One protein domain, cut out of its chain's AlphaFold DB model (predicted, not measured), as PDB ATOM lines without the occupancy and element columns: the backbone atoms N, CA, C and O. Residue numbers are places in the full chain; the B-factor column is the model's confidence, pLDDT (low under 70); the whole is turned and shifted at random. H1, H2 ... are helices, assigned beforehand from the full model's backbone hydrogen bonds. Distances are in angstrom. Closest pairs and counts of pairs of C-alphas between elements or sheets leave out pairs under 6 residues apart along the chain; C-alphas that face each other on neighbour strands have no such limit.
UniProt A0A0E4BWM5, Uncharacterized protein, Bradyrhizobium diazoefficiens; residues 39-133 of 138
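This is residues 39 to 133 of the 138 residues of an uncharacterized protein of Bradyrhizobium diazoefficiens (UniProt A0A0E4BWM5). Three helices form an up-and-down bundle, each running against the one before, in a rod that the loop of residues 64 to 77 extends at one end. The printed part has 95 residues with H1, H2 and H3 in that order and no named strand, and is all helix. It is only just loose, close to compact, with a radius of gyration of the C-alphas of 15.3 A and spans of 54 by 18 by 16 A.

H1, residues 42 to 63, and H2, residues 78 to 104, form a helical hairpin at a shallow tilt of 31 degrees, their closest C-alphas, Ser 49 and Arg 95, 5.8 A apart. H2 and H3, residues 112 to 131, form another at 29 degrees, also shallow, with closest C-alphas Ala 87 and Ser 121 at 4.9 A. H1 and H3 touch and run the same way at 35.4 degrees, only just steep, with closest C-alphas Phe 52 and Ile 122 at 6.0 A. Every O i to N i+4 pair is within hydrogen-bond range in H1 and H3, and 21 of 23 in H2.

H1 runs 30.8 A from C-alpha 42 at (-55.728, 35.331, -12.576). H2 measures 39.1 A. H3 measures 28.2 A and ends at C-alpha 131, (-32.432, 14.758, -9.407).

The C-alphas of Thr 71 and Gly 107 are farthest apart, 53.8 A. The H1 to H2 link is long. The printed part has no cut, and no printed residue is under 70 in pLDDT.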
ATOM      1  N   THR A  39     -59.931  30.694  -3.777       75.44
ATOM      2  CA  THR A  39     -59.739  31.300  -5.093       75.44
ATOM      3  C   THR A  39     -58.346  31.908  -5.270       75.44
ATOM      4  O   THR A  39     -57.617  32.166  -4.309       75.44
ATOM      5  N   VAL A  40     -57.933  32.069  -6.529       80.44
ATOM      6  CA  VAL A  40     -56.574  32.470  -6.914       80.44
ATOM      7  C   VAL A  40     -56.617  33.601  -7.934       80.44
ATOM      8  O   VAL A  40     -57.384  33.567  -8.891       80.44
ATOM      9  N   ASN A  41     -55.758  34.603  -7.758       82.88
ATOM     10  CA  ASN A  41     -55.642  35.717  -8.696       82.88
ATOM     11  C   ASN A  41     -55.303  35.219 -10.128       82.88
ATOM     12  O   ASN A  41     -54.355  34.441 -10.283       82.88
ATOM     13  N   PRO A  42     -56.005  35.687 -11.181       83.12
ATOM     14  CA  PRO A  42     -55.728  35.331 -12.576       83.12
ATOM     15  C   PRO A  42     -54.267  35.513 -12.995       83.12
ATOM     16  O   PRO A  42     -53.722  34.691 -13.729       83.12
ATOM     17  N   GLN A  43     -53.587  36.537 -12.479       83.62
ATOM     18  CA  GLN A  43     -52.176  36.771 -12.775       83.62
ATOM     19  C   GLN A  43     -51.284  35.647 -12.234       83.62
ATOM     20  O   GLN A  43     -50.337  35.234 -12.900       83.62
ATOM     21  N   ALA A  44     -51.607  35.095 -11.061       83.50
ATOM     22  CA  ALA A  44     -50.885  33.952 -10.507       83.50
ATOM     23  C   ALA A  44     -51.081  32.699 -11.375       83.50
ATOM     24  O   ALA A  44     -50.132  31.945 -11.591       83.50
ATOM     25  N   VAL A  45     -52.291  32.503 -11.907       86.00
ATOM     26  CA  VAL A  45     -52.610  31.411 -12.837       86.00
ATOM     27  C   VAL A  45     -51.820  31.545 -14.139       86.00
ATOM     28  O   VAL A  45     -51.251  30.557 -14.608       86.00
ATOM     29  N   LEU A  46     -51.742  32.749 -14.713       86.50
ATOM     30  CA  LEU A  46     -50.967  33.005 -15.930       86.50
ATOM     31  C   LEU A  46     -49.478  32.735 -15.713       86.50
ATOM     32  O   LEU A  46     -48.856  32.046 -16.521       86.50
ATOM     33  N   VAL A  47     -48.917  33.219 -14.601       86.50
ATOM     34  CA  VAL A  47     -47.507  32.978 -14.282       86.50
ATOM     35  C   VAL A  47     -47.238  31.484 -14.110       86.50
ATOM     36  O   VAL A  47     -46.336  30.975 -14.768       86.50
ATOM     37  N   ALA A  48     -48.045  30.771 -13.318       87.69
ATOM     38  CA  ALA A  48     -47.909  29.323 -13.140       87.69
ATOM     39  C   ALA A  48     -48.080  28.543 -14.459       87.69
ATOM     40  O   ALA A  48     -47.396  27.548 -14.683       87.69
ATOM     41  N   SER A  49     -48.948  29.006 -15.361       91.12
ATOM     42  CA  SER A  49     -49.130  28.382 -16.677       91.12
ATOM     43  C   SER A  49     -47.881  28.520 -17.549       91.12
ATOM     44  O   SER A  49     -47.400  27.522 -18.076       91.12
ATOM     45  N   ASN A  50     -47.316  29.728 -17.651       88.12
ATOM     46  CA  ASN A  50     -46.099  29.983 -18.437       88.12
ATOM     47  C   ASN A  50     -44.893  29.213 -17.889       88.12
ATOM     48  O   ASN A  50     -44.066  28.685 -18.630       88.12
ATOM     49  N   ILE A  51     -44.819  29.153 -16.565       88.06
ATOM     50  CA  ILE A  51     -43.890  28.318 -15.822       88.06
ATOM     51  C   ILE A  51     -44.017  26.859 -16.296       88.06
ATOM     52  O   ILE A  51     -43.052  26.259 -16.780       88.06
ATOM     53  N   PHE A  52     -45.215  26.285 -16.200       94.62
ATOM     54  CA  PHE A  52     -45.437  24.895 -16.568       94.62
ATOM     55  C   PHE A  52     -45.074  24.622 -18.034       94.62
ATOM     56  O   PHE A  52     -44.450  23.601 -18.309       94.62
ATOM     57  N   ASP A  53     -45.362  25.546 -18.954       93.75
ATOM     58  CA  ASP A  53     -44.991  25.413 -20.370       93.75
ATOM     59  C   ASP A  53     -43.476  25.290 -20.569       93.75
ATOM     60  O   ASP A  53     -43.007  24.441 -21.331       93.75
ATOM     61  N   GLY A  54     -42.690  26.108 -19.861       90.19
ATOM     62  CA  GLY A  54     -41.229  26.035 -19.907       90.19
ATOM     63  C   GLY A  54     -40.697  24.680 -19.430       90.19
ATOM     64  O   GLY A  54     -39.798  24.092 -20.048       90.19
ATOM     65  N   LEU A  55     -41.298  24.137 -18.370       92.06
ATOM     66  CA  LEU A  55     -40.971  22.798 -17.882       92.06
ATOM     67  C   LEU A  55     -41.427  21.728 -18.884       92.06
ATOM     68  O   LEU A  55     -40.661  20.831 -19.213       92.06
ATOM     69  N   GLU A  56     -42.623  21.835 -19.455       94.50
ATOM     70  CA  GLU A  56     -43.140  20.879 -20.437       94.50
ATOM     71  C   GLU A  56     -42.264  20.790 -21.698       94.50
ATOM     72  O   GLU A  56     -42.024  19.691 -22.214       94.50
ATOM     73  N   VAL A  57     -41.729  21.914 -22.177       93.75
ATOM     74  CA  VAL A  57     -40.755  21.931 -23.280       93.75
ATOM     75  C   VAL A  57     -39.487  21.168 -22.893       93.75
ATOM     76  O   VAL A  57     -39.010  20.326 -23.660       93.75
ATOM     77  N   THR A  58     -38.975  21.397 -21.682       90.06
ATOM     78  CA  THR A  58     -37.809  20.679 -21.143       90.06
ATOM     79  C   THR A  58     -38.074  19.173 -21.041       90.06
ATOM     80  O   THR A  58     -37.289  18.375 -21.562       90.06
ATOM     81  N   ALA A  59     -39.219  18.767 -20.476       93.88
ATOM     82  CA  ALA A  59     -39.658  17.370 -20.445       93.88
ATOM     83  C   ALA A  59     -39.715  16.771 -21.849       93.88
ATOM     84  O   ALA A  59     -39.238  15.661 -22.066       93.88
ATOM     85  N   THR A  60     -40.301  17.489 -22.806       93.88
ATOM     86  CA  THR A  60     -40.467  17.008 -24.180       93.88
ATOM     87  C   THR A  60     -39.116  16.745 -24.836       93.88
ATOM     88  O   THR A  60     -38.926  15.697 -25.452       93.88
ATOM     89  N   ASN A  61     -38.157  17.659 -24.670       91.31
ATOM     90  CA  ASN A  61     -36.803  17.485 -25.188       91.31
ATOM     91  C   ASN A  61     -36.090  16.298 -24.530       91.31
ATOM     92  O   ASN A  61     -35.521  15.468 -25.235       91.31
ATOM     93  N   TYR A  62     -36.200  16.147 -23.208       91.25
ATOM     94  CA  TYR A  62     -35.646  14.993 -22.496       91.25
ATOM     95  C   TYR A  62     -36.278  13.666 -22.942       91.25
ATOM     96  O   TYR A  62     -35.588  12.680 -23.201       91.25
ATOM     97  N   LEU A  63     -37.603  13.624 -23.097       93.88
ATOM     98  CA  LEU A  63     -38.326  12.419 -23.502       93.88
ATOM     99  C   LEU A  63     -38.037  12.002 -24.950       93.88
ATOM    100  O   LEU A  63     -38.280  10.840 -25.277       93.88
ATOM    101  N   ARG A  64     -37.509  12.894 -25.795       93.38
ATOM    102  CA  ARG A  64     -37.040  12.570 -27.155       93.38
ATOM    103  C   ARG A  64     -35.676  11.880 -27.182       93.38
ATOM    104  O   ARG A  64     -35.346  11.278 -28.201       93.38
ATOM    105  N   LEU A  65     -34.900  11.939 -26.097       90.88
ATOM    106  CA  LEU A  65     -33.611  11.256 -26.020       90.88
ATOM    107  C   LEU A  65     -33.784   9.735 -26.131       90.88
ATOM    108  O   LEU A  65     -34.792   9.156 -25.701       90.88
ATOM    109  N   ALA A  66     -32.759   9.075 -26.670       91.31
ATOM    110  CA  ALA A  66     -32.680   7.621 -26.668       91.31
ATOM    111  C   ALA A  66     -32.719   7.082 -25.226       91.31
ATOM    112  O   ALA A  66     -32.267   7.739 -24.289       91.31
ATOM    113  N   LYS A  67     -33.271   5.880 -25.023       91.62
ATOM    114  CA  LYS A  67     -33.238   5.227 -23.703       91.62
ATOM    115  C   LYS A  67     -31.797   4.881 -23.330       91.62
ATOM    116  O   LYS A  67     -31.042   4.433 -24.190       91.62
ATOM    117  N   CYS A  68     -31.448   5.026 -22.054       87.19
ATOM    118  CA  CYS A  68     -30.139   4.599 -21.572       87.19
ATOM    119  C   CYS A  68     -29.946   3.090 -21.768       87.19
ATOM    120  O   CYS A  68     -30.790   2.287 -21.373       87.19
ATOM    121  N   ASN A  69     -28.831   2.730 -22.400       85.94
ATOM    122  CA  ASN A  69     -28.431   1.360 -22.731       85.94
ATOM    123  C   ASN A  69     -26.985   1.046 -22.291       85.94
ATOM    124  O   ASN A  69     -26.419   0.050 -22.723       85.94
ATOM    125  N   GLY A  70     -26.374   1.916 -21.479       81.31
ATOM    126  CA  GLY A  70     -24.990   1.793 -21.009       81.31
ATOM    127  C   GLY A  70     -23.916   2.286 -21.987       81.31
ATOM    128  O   GLY A  70     -22.770   2.431 -21.580       81.31
ATOM    129  N   THR A  71     -24.264   2.582 -23.243       79.19
ATOM    130  CA  THR A  71     -23.309   3.045 -24.270       79.19
ATOM    131  C   THR A  71     -23.636   4.423 -24.838       79.19
ATOM    132  O   THR A  71     -22.769   5.072 -25.415       79.19
ATOM    133  N   THR A  72     -24.875   4.892 -24.673       79.62
ATOM    134  CA  THR A  72     -25.310   6.205 -25.160       79.62
ATOM    135  C   THR A  72     -24.946   7.294 -24.144       79.62
ATOM    136  O   THR A  72     -25.484   7.261 -23.038       79.62
ATOM    137  N   PRO A  73     -24.092   8.275 -24.497       73.19
ATOM    138  CA  PRO A  73     -23.606   9.282 -23.549       73.19
ATOM    139  C   PRO A  73     -24.684  10.281 -23.107       73.19
ATOM    140  O   PRO A  73     -24.625  10.781 -21.991       73.19
ATOM    141  N   VAL A  74     -25.680  10.562 -23.956       83.12
ATOM    142  CA  VAL A  74     -26.839  11.401 -23.616       83.12
ATOM    143  C   VAL A  74     -28.104  10.588 -23.841       83.12
ATOM    144  O   VAL A  74     -28.472  10.283 -24.976       83.12
ATOM    145  N   CYS A  75     -28.764  10.210 -22.754       87.69
ATOM    146  CA  CYS A  75     -29.898   9.301 -22.792       87.69
ATOM    147  C   CYS A  75     -30.928   9.648 -21.715       87.69
ATOM    148  O   CYS A  75     -30.620  10.332 -20.743       87.69
ATOM    149  N   ARG A  76     -32.166   9.169 -21.881       92.38
ATOM    150  CA  ARG A  76     -33.197   9.274 -20.844       92.38
ATOM    151  C   ARG A  76     -33.171   8.058 -19.921       92.38
ATOM    152  O   ARG A  76     -33.302   6.912 -20.372       92.38
ATOM    153  N   ASP A  77     -33.095   8.329 -18.628       91.25
ATOM    154  CA  ASP A  77     -33.271   7.359 -17.554       91.25
ATOM    155  C   ASP A  77     -34.754   6.924 -17.462       91.25
ATOM    156  O   ASP A  77     -35.644   7.776 -17.311       91.25
ATOM    157  N   PRO A  78     -35.065   5.615 -17.529       91.62
ATOM    158  CA  PRO A  78     -36.423   5.102 -17.343       91.62
ATOM    159  C   PRO A  78     -37.093   5.557 -16.033       91.62
ATOM    160  O   PRO A  78     -38.293   5.839 -16.025       91.62
ATOM    161  N   SER A  79     -36.342   5.673 -14.943       93.75
ATOM    162  CA  SER A  79     -36.808   6.129 -13.628       93.75
ATOM    163  C   SER A  79     -37.236   7.593 -13.651       93.75
ATOM    164  O   SER A  79     -38.255   7.938 -13.053       93.75
ATOM    165  N   ALA A  80     -36.535   8.441 -14.410       93.94
ATOM    166  CA  ALA A  80     -36.954   9.821 -14.643       93.94
ATOM    167  C   ALA A  80     -38.269   9.868 -15.432       93.94
ATOM    168  O   ALA A  80     -39.203  10.583 -15.065       93.94
ATOM    169  N   THR A  81     -38.393   9.053 -16.488       94.56
ATOM    170  CA  THR A  81     -39.609   9.046 -17.322       94.56
ATOM    171  C   THR A  81     -40.869   8.631 -16.559       94.56
ATOM    172  O   THR A  81     -41.937   9.182 -16.823       94.56
ATOM    173  N   LYS A  82     -40.747   7.726 -15.574       96.00
ATOM    174  CA  LYS A  82     -41.858   7.299 -14.704       96.00
ATOM    175  C   LYS A  82     -42.453   8.446 -13.885       96.00
ATOM    176  O   LYS A  82     -43.630   8.379 -13.553       96.00
ATOM    177  N   VAL A  83     -41.666   9.477 -13.582       96.62
ATOM    178  CA  VAL A  83     -42.100  10.655 -12.815       96.62
ATOM    179  C   VAL A  83     -42.535  11.787 -13.746       96.62
ATOM    180  O   VAL A  83     -43.592  12.382 -13.559       96.62
ATOM    181  N   ILE A  84     -41.754  12.051 -14.798       96.56
ATOM    182  CA  ILE A  84     -41.982  13.182 -15.708       96.56
ATOM    183  C   ILE A  84     -43.287  13.024 -16.494       96.56
ATOM    184  O   ILE A  84     -44.064  13.970 -16.590       96.56
ATOM    185  N   ILE A  85     -43.558  11.838 -17.053       97.38
ATOM    186  CA  ILE A  85     -44.741  11.614 -17.900       97.38
ATOM    187  C   ILE A  85     -46.057  11.899 -17.157       97.38
ATOM    188  O   ILE A  85     -46.867  12.659 -17.697       97.38
ATOM    189  N   PRO A  86     -46.326  11.321 -15.966       98.12
ATOM    190  CA  PRO A  86     -47.561  11.626 -15.251       98.12
ATOM    191  C   PRO A  86     -47.636  13.100 -14.841       98.12
ATOM    192  O   PRO A  86     -48.693  13.693 -15.030       98.12
ATOM    193  N   ALA A  87     -46.532  13.709 -14.391       97.62
ATOM    194  CA  ALA A  87     -46.508  15.113 -13.977       97.62
ATOM    195  C   ALA A  87     -46.818  16.091 -15.126       97.62
ATOM    196  O   ALA A  87     -47.575  17.043 -14.931       97.62
ATOM    197  N   VAL A  88     -46.297  15.834 -16.337       98.06
ATOM    198  CA  VAL A  88     -46.654  16.599 -17.546       98.06
ATOM    199  C   VAL A  88     -48.135  16.422 -17.875       98.06
ATOM    200  O   VAL A  88     -48.829  17.393 -18.158       98.06
ATOM    201  N   ARG A  89     -48.655  15.190 -17.828       98.06
ATOM    202  CA  ARG A  89     -50.066  14.930 -18.158       98.06
ATOM    203  C   ARG A  89     -51.019  15.624 -17.188       98.06
ATOM    204  O   ARG A  89     -51.936  16.304 -17.644       98.06
ATOM    205  N   SER A  90     -50.802  15.478 -15.882       97.50
ATOM    206  CA  SER A  90     -51.636  16.130 -14.866       97.50
ATOM    207  C   SER A  90     -51.522  17.651 -14.939       97.50
ATOM    208  O   SER A  90     -52.539  18.340 -14.881       97.50
ATOM    209  N   GLY A  91     -50.311  18.170 -15.152       97.25
ATOM    210  CA  GLY A  91     -50.072  19.607 -15.243       97.25
ATOM    211  C   GLY A  91     -50.740  20.218 -16.469       97.25
ATOM    212  O   GLY A  91     -51.398  21.247 -16.349       97.25
ATOM    213  N   ARG A  92     -50.700  19.534 -17.619       98.12
ATOM    214  CA  ARG A  92     -51.402  19.966 -18.834       98.12
ATOM    215  C   ARG A  92     -52.911  20.045 -18.614       98.12
ATOM    216  O   ARG A  92     -53.529  21.021 -19.023       98.12
ATOM    217  N   VAL A  93     -53.504  19.047 -17.953       98.06
ATOM    218  CA  VAL A  93     -54.939  19.062 -17.620       98.06
ATOM    219  C   VAL A  93     -55.267  20.239 -16.699       98.06
ATOM    220  O   VAL A  93     -56.171  21.011 -17.006       98.06
ATOM    221  N   ALA A  94     -54.513  20.425 -15.612       96.81
ATOM    222  CA  ALA A  94     -54.735  21.520 -14.670       96.81
ATOM    223  C   ALA A  94     -54.590  22.901 -15.334       96.81
ATOM    224  O   ALA A  94     -55.478  23.743 -15.211       96.81
ATOM    225  N   ARG A  95     -53.512  23.105 -16.102       96.38
ATOM    226  CA  ARG A  95     -53.223  24.330 -16.861       96.38
ATOM    227  C   ARG A  95     -54.315  24.638 -17.879       96.38
ATOM    228  O   ARG A  95     -54.811  25.759 -17.910       96.38
ATOM    229  N   ASN A  96     -54.735  23.653 -18.670       96.94
ATOM    230  CA  ASN A  96     -55.795  23.843 -19.661       96.94
ATOM    231  C   ASN A  96     -57.135  24.180 -19.001       96.94
ATOM    232  O   ASN A  96     -57.811  25.099 -19.452       96.94
ATOM    233  N   ASN A  97     -57.495  23.499 -17.911       96.19
ATOM    234  CA  ASN A  97     -58.741  23.776 -17.197       96.19
ATOM    235  C   ASN A  97     -58.731  25.168 -16.545       96.19
ATOM    236  O   ASN A  97     -59.747  25.853 -16.559       96.19
ATOM    237  N   LEU A  98     -57.589  25.616 -16.013       93.56
ATOM    238  CA  LEU A  98     -57.430  26.976 -15.488       93.56
ATOM    239  C   LEU A  98     -57.568  28.039 -16.578       93.56
ATOM    240  O   LEU A  98     -58.263  29.032 -16.386       93.56
ATOM    241  N   GLN A  99     -56.913  27.840 -17.722       92.19
ATOM    242  CA  GLN A  99     -57.006  28.768 -18.850       92.19
ATOM    243  C   GLN A  99     -58.421  28.819 -19.424       92.19
ATOM    244  O   GLN A  99     -58.911  29.900 -19.742       92.19
ATOM    245  N   GLN A 100     -59.083  27.664 -19.518       94.06
ATOM    246  CA  GLN A 100     -60.472  27.579 -19.945       94.06
ATOM    247  C   GLN A 100     -61.392  28.302 -18.954       94.06
ATOM    248  O   GLN A 100     -62.185  29.131 -19.379       94.06
ATOM    249  N   PHE A 101     -61.209  28.094 -17.645       92.06
ATOM    250  CA  PHE A 101     -61.953  28.825 -16.617       92.06
ATOM    251  C   PHE A 101     -61.803  30.342 -16.779       92.06
ATOM    252  O   PHE A 101     -62.799  31.042 -16.857       92.06
ATOM    253  N   LEU A 102     -60.576  30.862 -16.901       89.38
ATOM    254  CA  LEU A 102     -60.354  32.308 -17.053       89.38
ATOM    255  C   LEU A 102     -60.939  32.880 -18.352       89.38
ATOM    256  O   LEU A 102     -61.260  34.066 -18.410       89.38
ATOM    257  N   LYS A 103     -61.051  32.055 -19.397       91.06
ATOM    258  CA  LYS A 103     -61.688  32.430 -20.659       91.06
ATOM    259  C   LYS A 103     -63.209  32.491 -20.525       91.06
ATOM    260  O   LYS A 103     -63.815  33.423 -21.046       91.06
ATOM    261  N   ASP A 104     -63.800  31.511 -19.849       94.06
ATOM    262  CA  ASP A 104     -65.250  31.411 -19.654       94.06
ATOM    263  C   ASP A 104     -65.755  32.387 -18.576       94.06
ATOM    264  O   ASP A 104     -66.899  32.833 -18.633       94.06
ATOM    265  N   HIS A 105     -64.878  32.772 -17.643       89.31
ATOM    266  CA  HIS A 105     -65.154  33.622 -16.483       89.31
ATOM    267  C   HIS A 105     -64.201  34.835 -16.412       89.31
ATOM    268  O   HIS A 105     -63.337  34.920 -15.530       89.31
ATOM    269  N   PRO A 106     -64.301  35.794 -17.349       86.50
ATOM    270  CA  PRO A 106     -63.382  36.926 -17.409       86.50
ATOM    271  C   PRO A 106     -63.486  37.808 -16.155       86.50
ATOM    272  O   PRO A 106     -64.546  38.333 -15.827       86.50
ATOM    273  N   GLY A 107     -62.355  38.008 -15.473       78.88
ATOM    274  CA  GLY A 107     -62.262  38.826 -14.256       78.88
ATOM    275  C   GLY A 107     -62.574  38.082 -12.953       78.88
ATOM    276  O   GLY A 107     -62.364  38.646 -11.879       78.88
ATOM    277  N   GLU A 108     -63.009  36.821 -13.019       83.69
ATOM    278  CA  GLU A 108     -63.195  35.990 -11.832       83.69
ATOM    279  C   GLU A 108     -61.868  35.411 -11.326       83.69
ATOM    280  O   GLU A 108     -60.899  35.224 -12.065       83.69
ATOM    281  N   LEU A 109     -61.825  35.106 -10.029       84.38
ATOM    282  CA  LEU A 109     -60.682  34.441  -9.417       84.38
ATOM    283  C   LEU A 109     -60.701  32.945  -9.767       84.38
ATOM    284  O   LEU A 109     -61.731  32.284  -9.681       84.38
ATOM    285  N   GLY A 110     -59.543  32.400 -10.131       82.50
ATOM    286  CA  GLY A 110     -59.386  31.006 -10.532       82.50
ATOM    287  C   GLY A 110     -59.617  30.009  -9.389       82.50
ATOM    288  O   GLY A 110     -59.370  30.331  -8.223       82.50
ATOM    289  N   PRO A 111     -60.031  28.769  -9.695       88.19
ATOM    290  CA  PRO A 111     -60.260  27.737  -8.690       88.19
ATOM    291  C   PRO A 111     -58.946  27.250  -8.061       88.19
ATOM    292  O   PRO A 111     -58.055  26.738  -8.748       88.19
ATOM    293  N   ARG A 112     -58.855  27.334  -6.727       86.25
ATOM    294  CA  ARG A 112     -57.669  26.936  -5.950       86.25
ATOM    295  C   ARG A 112     -57.233  25.495  -6.204       86.25
ATOM    296  O   ARG A 112     -56.047  25.256  -6.387       86.25
ATOM    297  N   GLY A 113     -58.174  24.556  -6.301       88.38
ATOM    298  CA  GLY A 113     -57.848  23.141  -6.514       88.38
ATOM    299  C   GLY A 113     -57.100  22.872  -7.826       88.38
ATOM    300  O   GLY A 113     -56.152  22.091  -7.840       88.38
ATOM    301  N   LEU A 114     -57.467  23.551  -8.921       91.56
ATOM    302  CA  LEU A 114     -56.736  23.409 -10.184       91.56
ATOM    303  C   LEU A 114     -55.364  24.088 -10.120       91.56
ATOM    304  O   LEU A 114     -54.398  23.568 -10.672       91.56
ATOM    305  N   TYR A 115     -55.267  25.226  -9.430       91.00
ATOM    306  CA  TYR A 115     -53.992  25.906  -9.210       91.00
ATOM    307  C   TYR A 115     -53.019  25.051  -8.390       91.00
ATOM    308  O   TYR A 115     -51.871  24.882  -8.792       91.00
ATOM    309  N   ASP A 116     -53.483  24.453  -7.292       90.75
ATOM    310  CA  ASP A 116     -52.671  23.569  -6.455       90.75
ATOM    311  C   ASP A 116     -52.235  22.312  -7.225       90.75
ATOM    312  O   ASP A 116     -51.085  21.888  -7.116       90.75
ATOM    313  N   ALA A 117     -53.107  21.757  -8.076       93.50
ATOM    314  CA  ALA A 117     -52.744  20.649  -8.960       93.50
ATOM    315  C   ALA A 117     -51.647  21.041  -9.969       93.50
ATOM    316  O   ALA A 117     -50.715  20.269 -10.203       93.50
ATOM    317  N   LEU A 118     -51.724  22.248 -10.541       94.88
ATOM    318  CA  LEU A 118     -50.691  22.767 -11.436       94.88
ATOM    319  C   LEU A 118     -49.358  22.962 -10.695       94.88
ATOM    320  O   LEU A 118     -48.320  22.516 -11.183       94.88
ATOM    321  N   GLN A 119     -49.393  23.556  -9.498       92.12
ATOM    322  CA  GLN A 119     -48.219  23.747  -8.637       92.12
ATOM    323  C   GLN A 119     -47.563  22.420  -8.238       92.12
ATOM    324  O   GLN A 119     -46.344  22.282  -8.319       92.12
ATOM    325  N   ALA A 120     -48.351  21.401  -7.894       94.25
ATOM    326  CA  ALA A 120     -47.828  20.071  -7.586       94.25
ATOM    327  C   ALA A 120     -47.091  19.442  -8.784       94.25
ATOM    328  O   ALA A 120     -46.025  18.838  -8.623       94.25
ATOM    329  N   SER A 121     -47.623  19.613  -9.999       96.19
ATOM    330  CA  SER A 121     -46.959  19.186 -11.235       96.19
ATOM    331  C   SER A 121     -45.650  19.934 -11.484       96.19
ATOM    332  O   SER A 121     -44.654  19.300 -11.830       96.19
ATOM    333  N   ILE A 122     -45.635  21.255 -11.279       94.06
ATOM    334  CA  ILE A 122     -44.434  22.095 -11.389       94.06
ATOM    335  C   ILE A 122     -43.351  21.592 -10.431       94.06
ATOM    336  O   ILE A 122     -42.272  21.209 -10.883       94.06
ATOM    337  N   ALA A 123     -43.671  21.478  -9.141       92.88
ATOM    338  CA  ALA A 123     -42.735  21.016  -8.120       92.88
ATOM    339  C   ALA A 123     -42.191  19.609  -8.428       92.88
ATOM    340  O   ALA A 123     -40.994  19.349  -8.296       92.88
ATOM    341  N   THR A 124     -43.050  18.705  -8.910       94.94
ATOM    342  CA  THR A 124     -42.644  17.346  -9.303       94.94
ATOM    343  C   THR A 124     -41.650  17.357 -10.465       94.94
ATOM    344  O   THR A 124     -40.655  16.629 -10.433       94.94
ATOM    345  N   LEU A 125     -41.895  18.175 -11.496       93.81
ATOM    346  CA  LEU A 125     -40.997  18.284 -12.649       93.81
ATOM    347  C   LEU A 125     -39.644  18.865 -12.247       93.81
ATOM    348  O   LEU A 125     -38.616  18.341 -12.660       93.81
ATOM    349  N   GLN A 126     -39.631  19.878 -11.390       91.12
ATOM    350  CA  GLN A 126     -38.396  20.490 -10.910       91.12
ATOM    351  C   GLN A 126     -37.564  19.552 -10.055       91.12
ATOM    352  O   GLN A 126     -36.360  19.431 -10.274       91.12
ATOM    353  N   ALA A 127     -38.203  18.837  -9.129       90.75
ATOM    354  CA  ALA A 127     -37.532  17.825  -8.328       90.75
ATOM    355  C   ALA A 127     -36.938  16.720  -9.214       90.75
ATOM    356  O   ALA A 127     -35.818  16.269  -8.978       90.75
ATOM    357  N   ALA A 128     -37.655  16.306 -10.267       91.94
ATOM    358  CA  ALA A 128     -37.123  15.365 -11.244       91.94
ATOM    359  C   ALA A 128     -35.936  15.962 -12.019       91.94
ATOM    360  O   ALA A 128     -34.928  15.286 -12.192       91.94
ATOM    361  N   TYR A 129     -36.017  17.214 -12.464       92.38
ATOM    362  CA  TYR A 129     -34.941  17.825 -13.242       92.38
ATOM    363  C   TYR A 129     -33.670  18.010 -12.434       92.38
ATOM    364  O   TYR A 129     -32.611  17.659 -12.934       92.38
ATOM    365  N   ALA A 130     -33.777  18.447 -11.180       89.12
ATOM    366  CA  ALA A 130     -32.637  18.512 -10.275       89.12
ATOM    367  C   ALA A 130     -32.048  17.118 -10.012       89.12
ATOM    368  O   ALA A 130     -30.847  16.912 -10.127       89.12
ATOM    369  N   LYS A 131     -32.894  16.119  -9.720       90.19
ATOM    370  CA  LYS A 131     -32.432  14.758  -9.407       90.19
ATOM    371  C   LYS A 131     -31.709  14.072 -10.571       90.19
ATOM    372  O   LYS A 131     -30.822  13.259 -10.330       90.19
ATOM    373  N   TYR A 132     -32.145  14.323 -11.801       88.88
ATOM    374  CA  TYR A 132     -31.625  13.668 -13.004       88.88
ATOM    375  C   TYR A 132     -30.801  14.622 -13.888       88.88
ATOM    376  O   TYR A 132     -30.563  14.301 -15.049       88.88
ATOM    377  N   GLU A 133     -30.415  15.790 -13.358       86.75
ATOM    378  CA  GLU A 133     -29.599  16.818 -14.028       86.75
ATOM    379  C   GLU A 133     -30.142  17.240 -15.411       86.75
ATOM    380  O   GLU A 133     -29.416  17.523 -16.367       86.75
TER     381      GLU A 133